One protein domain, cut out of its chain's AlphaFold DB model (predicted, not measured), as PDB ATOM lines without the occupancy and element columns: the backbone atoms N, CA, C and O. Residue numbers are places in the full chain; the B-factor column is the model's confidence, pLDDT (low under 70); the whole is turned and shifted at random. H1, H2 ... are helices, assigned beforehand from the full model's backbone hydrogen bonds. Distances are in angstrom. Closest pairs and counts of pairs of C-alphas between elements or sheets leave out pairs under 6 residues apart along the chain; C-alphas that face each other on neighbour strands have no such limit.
ATOM      1  N   TRP A  70     196.738 203.846 261.709       90.69
ATOM      2  CA  TRP A  70     195.823 204.985 261.658       90.69
ATOM      3  C   TRP A  70     196.304 206.067 260.681       90.69
ATOM      4  O   TRP A  70     195.484 206.712 260.033       90.69
ATOM      5  N   GLN A  71     197.618 206.223 260.471       91.94
ATOM      6  CA  GLN A  71     198.150 207.198 259.512       91.94
ATOM      7  C   GLN A  71     197.692 206.920 258.075       91.94
ATOM      8  O   GLN A  71     197.563 207.845 257.271       91.94
ATOM      9  N   ARG A  72     197.401 205.656 257.736       90.94
ATOM     10  CA  ARG A  72     196.905 205.277 256.405       90.94
ATOM     11  C   ARG A  72     195.500 205.794 256.122       90.94
ATOM     12  O   ARG A  72     195.171 205.994 254.958       90.94
ATOM     13  N   LEU A  73     194.713 206.038 257.167       94.31
ATOM     14  CA  LEU A  73     193.340 206.533 257.081       94.31
ATOM     15  C   LEU A  73     193.262 208.071 257.098       94.31
ATOM     16  O   LEU A  73     192.174 208.640 257.107       94.31
ATOM     17  N   GLY A  74     194.404 208.766 257.130       96.50
ATOM     18  CA  GLY A  74     194.445 210.224 257.155       96.50
ATOM     19  C   GLY A  74     193.873 210.849 255.884       96.50
ATOM     20  O   GLY A  74     194.350 210.568 254.791       96.50
ATOM     21  N   ALA A  75     192.921 211.775 256.020       96.56
ATOM     22  CA  ALA A  75     192.347 212.517 254.889       96.56
ATOM     23  C   ALA A  75     193.379 213.377 254.130       96.56
ATOM     24  O   ALA A  75     193.170 213.725 252.974       96.56
ATOM     25  N   CYS A  76     194.504 213.714 254.768       94.94
ATOM     26  CA  CYS A  76     195.629 214.403 254.134       94.94
ATOM     27  C   CYS A  76     196.469 213.496 253.220       94.94
ATOM     28  O   CYS A  76     197.314 213.987 252.470       94.94
ATOM     29  N   ARG A  77     196.281 212.174 253.283       94.75
ATOM     30  CA  ARG A  77     197.053 211.220 252.490       94.75
ATOM     31  C   ARG A  77     196.774 211.428 251.000       94.75
ATOM     32  O   ARG A  77     195.627 211.480 250.578       94.75
ATOM     33  N   GLY A  78     197.841 211.520 250.208       92.06
ATOM     34  CA  GLY A  78     197.760 211.778 248.766       92.06
ATOM     35  C   GLY A  78     197.704 213.263 248.388       92.06
ATOM     36  O   GLY A  78     197.722 213.580 247.203       92.06
ATOM     37  N   MET A  79     197.675 214.172 249.367       94.06
ATOM     38  CA  MET A  79     197.818 215.610 249.137       94.06
ATOM     39  C   MET A  79     199.290 216.038 249.199       94.06
ATOM     40  O   MET A  79     200.130 215.343 249.773       94.06
ATOM     41  N   ASP A  80     199.592 217.214 248.648       92.50
ATOM     42  CA  ASP A  80     200.916 217.830 248.761       92.50
ATOM     43  C   ASP A  80     201.259 218.124 250.235       92.50
ATOM     44  O   ASP A  80     200.504 218.796 250.948       92.50
ATOM     45  N   SER A  81     202.411 217.629 250.692       91.06
ATOM     46  CA  SER A  81     202.894 217.819 252.059       91.06
ATOM     47  C   SER A  81     203.167 219.289 252.378       91.06
ATOM     48  O   SER A  81     202.973 219.697 253.523       91.06
ATOM     49  N   ALA A  82     203.504 220.116 251.381       89.75
ATOM     50  CA  ALA A  82     203.729 221.550 251.560       89.75
ATOM     51  C   ALA A  82     202.472 222.304 252.038       89.75
ATOM     52  O   ALA A  82     202.572 223.411 252.573       89.75
ATOM     53  N   VAL A  83     201.280 221.710 251.884       89.69
ATOM     54  CA  VAL A  83     200.024 222.239 252.442       89.69
ATOM     55  C   VAL A  83     200.025 222.175 253.968       89.69
ATOM     56  O   VAL A  83     199.483 223.068 254.612       89.69
ATOM     57  N   PHE A  84     200.628 221.137 254.544       92.75
ATOM     58  CA  PHE A  84     200.593 220.856 255.979       92.75
ATOM     59  C   PHE A  84     201.885 221.256 256.683       92.75
ATOM     60  O   PHE A  84     201.842 221.605 257.860       92.75
ATOM     61  N   PHE A  85     203.012 221.216 255.971       89.69
ATOM     62  CA  PHE A  85     204.350 221.427 256.509       89.69
ATOM     63  C   PHE A  85     205.023 222.588 255.785       89.69
ATOM     64  O   PHE A  85     205.249 222.558 254.577       89.69
ATOM     65  N   HIS A  86     205.321 223.630 256.547       79.06
ATOM     66  CA  HIS A  86     205.945 224.849 256.064       79.06
ATOM     67  C   HIS A  86     207.454 224.822 256.318       79.06
ATOM     68  O   HIS A  86     207.865 224.277 257.340       79.06
ATOM     69  N   PRO A  87     208.275 225.444 255.455       73.38
ATOM     70  CA  PRO A  87     209.673 225.684 255.777       73.38
ATOM     71  C   PRO A  87     209.801 226.702 256.918       73.38
ATOM     72  O   PRO A  87     209.007 227.647 257.026       73.38
ATOM     73  N   ASP A  88     210.836 226.533 257.737       65.75
ATOM     74  CA  ASP A  88     211.172 227.475 258.799       65.75
ATOM     75  C   ASP A  88     211.413 228.885 258.235       65.75
ATOM     76  O   ASP A  88     212.101 229.071 257.230       65.75
ATOM     77  N   GLY A  89     210.831 229.898 258.885       67.38
ATOM     78  CA  GLY A  89     211.039 231.311 258.540       67.38
ATOM     79  C   GLY A  89     210.038 231.936 257.552       67.38
ATOM     80  O   GLY A  89     210.216 233.095 257.171       67.38
ATOM     81  N   GLU A  90     208.963 231.241 257.153       71.56
ATOM     82  CA  GLU A  90     207.890 231.851 256.345       71.56
ATOM     83  C   GLU A  90     207.149 232.960 257.125       71.56
ATOM     84  O   GLU A  90     206.692 232.768 258.256       71.56
ATOM     85  N   ARG A  91     206.995 234.149 256.517       70.75
ATOM     86  CA  ARG A  91     206.342 235.301 257.165       70.75
ATOM     87  C   ARG A  91     204.831 235.089 257.360       70.75
ATOM     88  O   ARG A  91     204.123 234.499 256.542       70.75
ATOM     89  N   ASN A  92     204.350 235.658 258.465       70.06
ATOM     90  CA  ASN A  92     203.102 235.349 259.171       70.06
ATOM     91  C   ASN A  92     201.789 235.303 258.330       70.06
ATOM     92  O   ASN A  92     200.995 234.380 258.538       70.06
ATOM     93  N   PRO A  93     201.531 236.190 257.341       76.25
ATOM     94  CA  PRO A  93     200.236 236.193 256.646       76.25
ATOM     95  C   PRO A  93     200.004 234.975 255.737       76.25
ATOM     96  O   PRO A  93     198.901 234.428 255.699       76.25
ATOM     97  N   SER A  94     201.040 234.538 255.012       80.75
ATOM     98  CA  SER A  94     200.972 233.367 254.120       80.75
ATOM     99  C   SER A  94     200.839 232.076 254.931       80.75
ATOM    100  O   SER A  94     200.000 231.217 254.641       80.75
ATOM    101  N   ARG A  95     201.600 232.000 256.026       83.19
ATOM    102  CA  ARG A  95     201.589 230.879 256.965       83.19
ATOM    103  C   ARG A  95     200.212 230.656 257.586       83.19
ATOM    104  O   ARG A  95     199.707 229.536 257.559       83.19
ATOM    105  N   SER A  96     199.582 231.715 258.096       86.44
ATOM    106  CA  SER A  96     198.279 231.612 258.767       86.44
ATOM    107  C   SER A  96     197.179 231.113 257.825       86.44
ATOM    108  O   SER A  96     196.400 230.234 258.192       86.44
ATOM    109  N   ARG A  97     197.153 231.595 256.574       88.81
ATOM    110  CA  ARG A  97     196.172 231.154 255.565       88.81
ATOM    111  C   ARG A  97     196.331 229.679 255.198       88.81
ATOM    112  O   ARG A  97     195.338 228.963 255.101       88.81
ATOM    113  N   ARG A  98     197.566 229.213 254.999       87.69
ATOM    114  CA  ARG A  98     197.830 227.803 254.673       87.69
ATOM    115  C   ARG A  98     197.562 226.891 255.867       87.69
ATOM    116  O   ARG A  98     196.926 225.861 255.689       87.69
ATOM    117  N   THR A  99     197.931 227.323 257.073       92.44
ATOM    118  CA  THR A  99     197.585 226.628 258.321       92.44
ATOM    119  C   THR A  99     196.074 226.434 258.433       92.44
ATOM    120  O   THR A  99     195.617 225.323 258.684       92.44
ATOM    121  N   GLU A 100     195.278 227.478 258.182       93.69
ATOM    122  CA  GLU A 100     193.817 227.369 258.230       93.69
ATOM    123  C   GLU A 100     193.269 226.431 257.146       93.69
ATOM    124  O   GLU A 100     192.418 225.586 257.424       93.69
ATOM    125  N   ARG A 101     193.810 226.496 255.924       93.56
ATOM    126  CA  ARG A 101     193.449 225.562 254.847       93.56
ATOM    127  C   ARG A 101     193.767 224.108 255.210       93.56
ATOM    128  O   ARG A 101     192.943 223.229 254.983       93.56
ATOM    129  N   ALA A 102     194.928 223.842 255.798       95.56
ATOM    130  CA  ALA A 102     195.298 222.507 256.257       95.56
ATOM    131  C   ALA A 102     194.376 222.019 257.385       95.56
ATOM    132  O   ALA A 102     193.928 220.872 257.371       95.56
ATOM    133  N   LYS A 103     194.010 222.899 258.325       96.94
ATOM    134  CA  LYS A 103     193.038 222.574 259.378       96.94
ATOM    135  C   LYS A 103     191.674 222.189 258.819       96.94
ATOM    136  O   LYS A 103     191.050 221.288 259.369       96.94
ATOM    137  N   GLN A 104     191.216 222.831 257.743       97.00
ATOM    138  CA  GLN A 104     189.952 222.470 257.092       97.00
ATOM    139  C   GLN A 104     189.960 221.019 256.603       97.00
ATOM    140  O   GLN A 104     188.983 220.313 256.833       97.00
ATOM    141  N   VAL A 105     191.075 220.544 256.035       96.06
ATOM    142  CA  VAL A 105     191.238 219.124 255.672       96.06
ATOM    143  C   VAL A 105     191.134 218.234 256.910       96.06
ATOM    144  O   VAL A 105     190.471 217.200 256.890       96.06
ATOM    145  N   CYS A 106     191.754 218.642 258.020       96.69
ATOM    146  CA  CYS A 106     191.713 217.857 259.247       96.69
ATOM    147  C   CYS A 106     190.302 217.726 259.845       96.69
ATOM    148  O   CYS A 106     190.034 216.691 260.446       96.69
ATOM    149  N   ARG A 107     189.405 218.718 259.704       95.56
ATOM    150  CA  ARG A 107     188.088 218.742 260.386       95.56
ATOM    151  C   ARG A 107     187.224 217.503 260.125       95.56
ATOM    152  O   ARG A 107     186.490 217.103 261.020       95.56
ATOM    153  N   GLY A 108     187.323 216.909 258.936       93.00
ATOM    154  CA  GLY A 108     186.600 215.685 258.561       93.00
ATOM    155  C   GLY A 108     187.444 214.407 258.605       93.00
ATOM    156  O   GLY A 108     187.003 213.372 258.121       93.00
ATOM    157  N   CYS A 109     188.675 214.468 259.118       97.12
ATOM    158  CA  CYS A 109     189.595 213.336 259.093       97.12
ATOM    159  C   CYS A 109     189.199 212.280 260.146       97.12
ATOM    160  O   CYS A 109     189.112 212.627 261.327       97.12
ATOM    161  N   PRO A 110     189.036 210.992 259.773       96.38
ATOM    162  CA  PRO A 110     188.590 209.945 260.700       96.38
ATOM    163  C   PRO A 110     189.589 209.669 261.831       96.38
ATOM    164  O   PRO A 110     189.202 209.184 262.885       96.38
ATOM    165  N   VAL A 111     190.864 210.018 261.633       97.12
ATOM    166  CA  VAL A 111     191.956 209.810 262.601       97.12
ATOM    167  C   VAL A 111     192.424 211.112 263.250       97.12
ATOM    168  O   VAL A 111     193.575 211.237 263.674       97.12
ATOM    169  N   LEU A 112     191.557 212.133 263.294       96.88
ATOM    170  CA  LEU A 112     191.891 213.445 263.855       96.88
ATOM    171  C   LEU A 112     192.399 213.340 265.298       96.88
ATOM    172  O   LEU A 112     193.373 214.014 265.644       96.88
ATOM    173  N   GLN A 113     191.765 212.511 266.130       96.81
ATOM    174  CA  GLN A 113     192.115 212.401 267.548       96.81
ATOM    175  C   GLN A 113     193.423 211.638 267.748       96.81
ATOM    176  O   GLN A 113     194.286 212.093 268.495       96.81
ATOM    177  N   GLU A 114     193.617 210.529 267.040       95.25
ATOM    178  CA  GLU A 114     194.851 209.741 267.022       95.25
ATOM    179  C   GLU A 114     196.033 210.612 266.584       95.25
ATOM    180  O   GLU A 114     197.031 210.707 267.300       95.25
ATOM    181  N   CYS A 115     195.871 211.339 265.472       96.06
ATOM    182  CA  CYS A 115     196.870 212.261 264.939       96.06
ATOM    183  C   CYS A 115     197.217 213.377 265.933       96.06
ATOM    184  O   CYS A 115     198.389 213.689 266.146       96.06
ATOM    185  N   ARG A 116     196.203 213.956 266.589       96.88
ATOM    186  CA  ARG A 116     196.391 214.995 267.608       96.88
ATOM    187  C   ARG A 116     197.128 214.465 268.833       96.88
ATOM    188  O   ARG A 116     198.036 215.132 269.325       96.88
ATOM    189  N   ARG A 117     196.735 213.291 269.339       95.00
ATOM    190  CA  ARG A 117     197.383 212.652 270.494       95.00
ATOM    191  C   ARG A 117     198.849 212.379 270.201       95.00
ATOM    192  O   ARG A 117     199.684 212.747 271.019       95.00
ATOM    193  N   PHE A 118     199.140 211.813 269.030       94.31
ATOM    194  CA  PHE A 118     200.506 211.567 268.584       94.31
ATOM    195  C   PHE A 118     201.329 212.858 268.589       94.31
ATOM    196  O   PHE A 118     202.320 212.940 269.303       94.31
ATOM    197  N   ALA A 119     200.856 213.902 267.901       95.81
ATOM    198  CA  ALA A 119     201.609 215.148 267.768       95.81
ATOM    199  C   ALA A 119     201.849 215.882 269.096       95.81
ATOM    200  O   ALA A 119     202.863 216.557 269.260       95.81
ATOM    201  N   LEU A 120     200.921 215.769 270.053       95.25
ATOM    202  CA  LEU A 120     201.107 216.317 271.398       95.25
ATOM    203  C   LEU A 120     202.083 215.478 272.234       95.25
ATOM    204  O   LEU A 120     202.828 216.049 273.024       95.25
ATOM    205  N   ALA A 121     202.077 214.151 272.076       92.50
ATOM    206  CA  ALA A 121     202.961 213.247 272.808       92.50
ATOM    207  C   ALA A 121     204.412 213.322 272.310       92.50
ATOM    208  O   ALA A 121     205.326 213.414 273.126       92.50
ATOM    209  N   SER A 122     204.628 213.344 270.991       92.19
ATOM    210  CA  SER A 122     205.963 213.495 270.391       92.19
ATOM    211  C   SER A 122     206.450 214.947 270.344       92.19
ATOM    212  O   SER A 122     207.611 215.190 270.027       92.19
ATOM    213  N   ARG A 123     205.585 215.912 270.696       93.75
ATOM    214  CA  ARG A 123     205.852 217.358 270.641       93.75
ATOM    215  C   ARG A 123     206.314 217.811 269.249       93.75
ATOM    216  O   ARG A 123     207.283 218.557 269.130       93.75
ATOM    217  N   GLU A 124     205.594 217.392 268.203       92.56
ATOM    218  CA  GLU A 124     205.948 217.721 266.814       92.56
ATOM    219  C   GLU A 124     206.107 219.240 266.610       92.56
ATOM    220  O   GLU A 124     205.124 219.985 266.781       92.56
ATOM    221  N   PRO A 125     207.300 219.712 266.203       87.88
ATOM    222  CA  PRO A 125     207.631 221.136 266.201       87.88
ATOM    223  C   PRO A 125     206.954 221.911 265.069       87.88
ATOM    224  O   PRO A 125     206.654 223.092 265.245       87.88
ATOM    225  N   PHE A 126     206.670 221.249 263.940       89.12
ATOM    226  CA  PHE A 126     206.252 221.913 262.704       89.12
ATOM    227  C   PHE A 126     204.939 221.383 262.127       89.12
ATOM    228  O   PHE A 126     204.514 220.257 262.392       89.12
ATOM    229  N   GLY A 127     204.289 222.221 261.322       92.81
ATOM    230  CA  GLY A 127     203.133 221.870 260.505       92.81
ATOM    231  C   GLY A 127     201.809 221.709 261.253       92.81
ATOM    232  O   GLY A 127     201.693 222.004 262.447       92.81
ATOM    233  N   VAL A 128     200.783 221.252 260.531       96.31
ATOM    234  CA  VAL A 128     199.424 221.023 261.044       96.31
ATOM    235  C   VAL A 128     199.185 219.544 261.321       96.31
ATOM    236  O   VAL A 128     199.311 218.708 260.432       96.31
ATOM    237  N   TRP A 129     198.765 219.237 262.548       96.88
ATOM    238  CA  TRP A 129     198.517 217.876 263.023       96.88
ATOM    239  C   TRP A 129     197.188 217.803 263.762       96.88
ATOM    240  O   TRP A 129     196.940 218.601 264.665       96.88
ATOM    241  N   GLY A 130     196.319 216.856 263.398       96.94
ATOM    242  CA  GLY A 130     195.049 216.629 264.101       96.94
ATOM    243  C   GLY A 130     194.187 217.892 264.251       96.94
ATOM    244  O   GLY A 130     193.543 218.097 265.284       96.94
ATOM    245  N   GLY A 131     194.229 218.788 263.259       97.12
ATOM    246  CA  GLY A 131     193.524 220.073 263.269       97.12
ATOM    247  C   GLY A 131     194.162 221.172 264.126       97.12
ATOM    248  O   GLY A 131     193.521 222.195 264.343       97.12
ATOM    249  N   LEU A 132     195.395 220.987 264.603       96.94
ATOM    250  CA  LEU A 132     196.151 221.978 265.370       96.94
ATOM    251  C   LEU A 132     197.377 222.444 264.586       96.94
ATOM    252  O   LEU A 132     198.156 221.621 264.100       96.94
ATOM    253  N   GLY A 133     197.580 223.755 264.510       94.94
ATOM    254  CA  GLY A 133     198.838 224.357 264.078       94.94
ATOM    255  C   GLY A 133     199.888 224.347 265.192       94.94
ATOM    256  O   GLY A 133     199.620 223.974 266.334       94.94
ATOM    257  N   GLU A 134     201.099 224.780 264.862       92.69
ATOM    258  CA  GLU A 134     202.241 224.756 265.787       92.69
ATOM    259  C   GLU A 134     202.017 225.600 267.046       92.69
ATOM    260  O   GLU A 134     202.305 225.148 268.149       92.69
ATOM    261  N   SER A 135     201.480 226.817 266.896       91.50
ATOM    262  CA  SER A 135     201.241 227.726 268.022       91.50
ATOM    263  C   SER A 135     200.201 227.175 268.998       91.50
ATOM    264  O   SER A 135     200.389 227.263 270.206       91.50
ATOM    265  N   GLU A 136     199.133 226.557 268.492       95.56
ATOM    266  CA  GLU A 136     198.103 225.935 269.331       95.56
ATOM    267  C   GLU A 136     198.642 224.710 270.066       95.56
ATOM    268  O   GLU A 136     198.374 224.544 271.255       95.56
ATOM    269  N   ARG A 137     199.427 223.859 269.385       95.94
ATOM    270  CA  ARG A 137     200.075 222.716 270.043       95.94
ATOM    271  C   ARG A 137     201.030 223.181 271.132       95.94
ATOM    272  O   ARG A 137     200.982 222.636 272.230       95.94
ATOM    273  N   ARG A 138     201.842 224.205 270.852       94.88
ATOM    274  CA  ARG A 138     202.763 224.794 271.826       94.88
ATOM    275  C   ARG A 138     202.022 225.295 273.063       94.88
ATOM    276  O   ARG A 138     202.361 224.870 274.157       94.88
ATOM    277  N   ALA A 139     200.943 226.057 272.884       96.19
ATOM    278  CA  ALA A 139     200.127 226.540 273.997       96.19
ATOM    279  C   ALA A 139     199.512 225.398 274.838       96.19
ATOM    280  O   ALA A 139     199.403 225.505 276.057       96.19
ATOM    281  N   ILE A 140     199.108 224.285 274.210       97.00
ATOM    282  CA  ILE A 140     198.603 223.103 274.932       97.00
ATOM    283  C   ILE A 140     199.721 222.420 275.727       97.00
ATOM    284  O   ILE A 140     199.487 222.018 276.866       97.00
ATOM    285  N   ILE A 141     200.904 222.259 275.131       95.69
ATOM    286  CA  ILE A 141     202.060 221.624 275.774       95.69
ATOM    287  C   ILE A 141     202.538 222.473 276.953       95.69
ATOM    288  O   ILE A 141     202.663 221.945 278.050       95.69
ATOM    289  N   GLU A 142     202.709 223.781 276.756       96.06
ATOM    290  CA  GLU A 142     203.111 224.727 277.804       96.06
ATOM    291  C   GLU A 142     202.134 224.709 278.980       96.06
ATOM    292  O   GLU A 142     202.559 224.627 280.130       96.06
ATOM    293  N   ARG A 143     200.821 224.696 278.709       96.38
ATOM    294  CA  ARG A 143     199.809 224.579 279.764       96.38
ATOM    295  C   ARG A 143     199.928 223.261 280.533       96.38
ATOM    296  O   ARG A 143     199.927 223.284 281.756       96.38
ATOM    297  N   ARG A 144     200.064 222.124 279.838       94.44
ATOM    298  CA  ARG A 144     200.231 220.801 280.475       94.44
ATOM    299  C   ARG A 144     201.512 220.707 281.297       94.44
ATOM    300  O   ARG A 144     201.537 220.054 282.333       94.44
ATOM    301  N   ASP A 145     202.583 221.323 280.809       94.00
ATOM    302  CA  ASP A 145     203.865 221.365 281.499       94.00
ATOM    303  C   ASP A 145     203.770 222.243 282.756       94.00
ATOM    304  O   ASP A 145     204.225 221.817 283.815       94.00
ATOM    305  N   ALA A 146     203.095 223.393 282.681       93.25
ATOM    306  CA  ALA A 146     202.813 224.238 283.841       93.25
ATOM    307  C   ALA A 146     201.925 223.529 284.880       93.25
ATOM    308  O   ALA A 146     202.243 223.538 286.064       93.25
ATOM    309  N   GLU A 147     200.849 222.865 284.445       92.69
ATOM    310  CA  GLU A 147     199.972 222.068 285.314       92.69
ATOM    311  C   GLU A 147     200.745 220.947 286.026       92.69
ATOM    312  O   GLU A 147     200.561 220.739 287.225       92.69
ATOM    313  N   ARG A 148     201.649 220.257 285.313       91.94
ATOM    314  CA  ARG A 148     202.509 219.222 285.900       91.94
ATOM    315  C   ARG A 148     203.450 219.805 286.954       91.94
ATOM    316  O   ARG A 148     203.521 219.248 288.041       91.94
ATOM    317  N   ILE A 149     204.103 220.932 286.663       91.44
ATOM    318  CA  ILE A 149     204.988 221.612 287.622       91.44
ATOM    319  C   ILE A 149     204.213 221.997 288.886       91.44
ATOM    320  O   ILE A 149     204.679 221.735 289.989       91.44
ATOM    321  N   VAL A 150     203.015 222.573 288.750       89.25
ATOM    322  CA  VAL A 150     202.179 222.949 289.903       89.25
ATOM    323  C   VAL A 150     201.754 221.721 290.716       89.25
ATOM    324  O   VAL A 150     201.799 221.763 291.943       89.25
ATOM    325  N   ALA A 151     201.374 220.622 290.058       85.38
ATOM    326  CA  ALA A 151     201.000 219.379 290.733       85.38
ATOM    327  C   ALA A 151     202.182 218.737 291.481       85.38
ATOM    328  O   ALA A 151     202.012 218.241 292.594       85.38
ATOM    329  N   GLU A 152     203.380 218.778 290.894       81.38
ATOM    330  CA  GLU A 152     204.626 218.317 291.519       81.38
ATOM    331  C   GLU A 152     205.059 219.224 292.690       81.38
ATOM    332  O   GLU A 152     205.715 218.754 293.616       81.38
ATOM    333  N   GLN A 153     204.654 220.502 292.691       71.88
ATOM    334  CA  GLN A 153     204.979 221.514 293.709       71.88
ATOM    335  C   GLN A 153     203.880 221.738 294.778       71.88
ATOM    336  O   GLN A 153     203.853 222.793 295.411       71.88
ATOM    337  N   GLY A 154     202.976 220.772 295.011       57.69
ATOM    338  CA  GLY A 154     201.917 220.850 296.043       57.69
ATOM    339  C   GLY A 154     202.408 221.290 297.445       57.69
ATOM    340  O   GLY A 154     203.597 221.196 297.737       57.69
TER     341      GLY A 154
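What this domain is: This is residues 70 to 154 of the 161 residues of the protein "Transcriptional regulator WhiB" of Pseudonocardia sp. Ae706_Ps2 (UniProt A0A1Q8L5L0). H1, H3, most of H2 and two long loops form a small body, from which residues 142 to 154, of which 142 to 152 belong to the long helix H4, stick out as an arm, while residues 89 to 94, of which 92 to 94 belong to H2, also stand free. The loop 122 to 133 passes near the middle. The 85 printed residues include four named helices, H1 to H4 in order, and no named strand: all helix. The whole is only just compact, close to loose, with a radius of gyration of the C-alphas of 14.2 A, spanning 48 by 32 by 17 A.

How they stand to each other: H1, residues 70 to 73, is close to but not clearly touching H3, residues 112 to 121; their closest C-alphas, Trp 70 and Glu 114, are 7.2 A apart. H2, residues 92 to 107, is likewise close to H3, C-alphas 106 and 112 coming closest at 6.4 A, at a steep tilt of 53 degrees, opposite ways. H4, residues 134 to 152, is likewise close to H3, C-alphas 137 and 120 coming closest at 6.6 A. Every O i to N i+4 pair is within hydrogen-bond range in H2, H3 and H4; H1 is too short for one.

Where its parts are: H1 begins at C-alpha 70 (195.823, 204.985, 261.658). H2 measures 22.4 A, H3 14.2 A and H4 26.6 A, ending at C-alpha 152 (204.626, 218.317, 291.519).

The domain as a whole: The printed part has no cut. The links H1 to H2 and H3 to H4 are long. Residues 88 to 89 and 154 have pLDDT under 70.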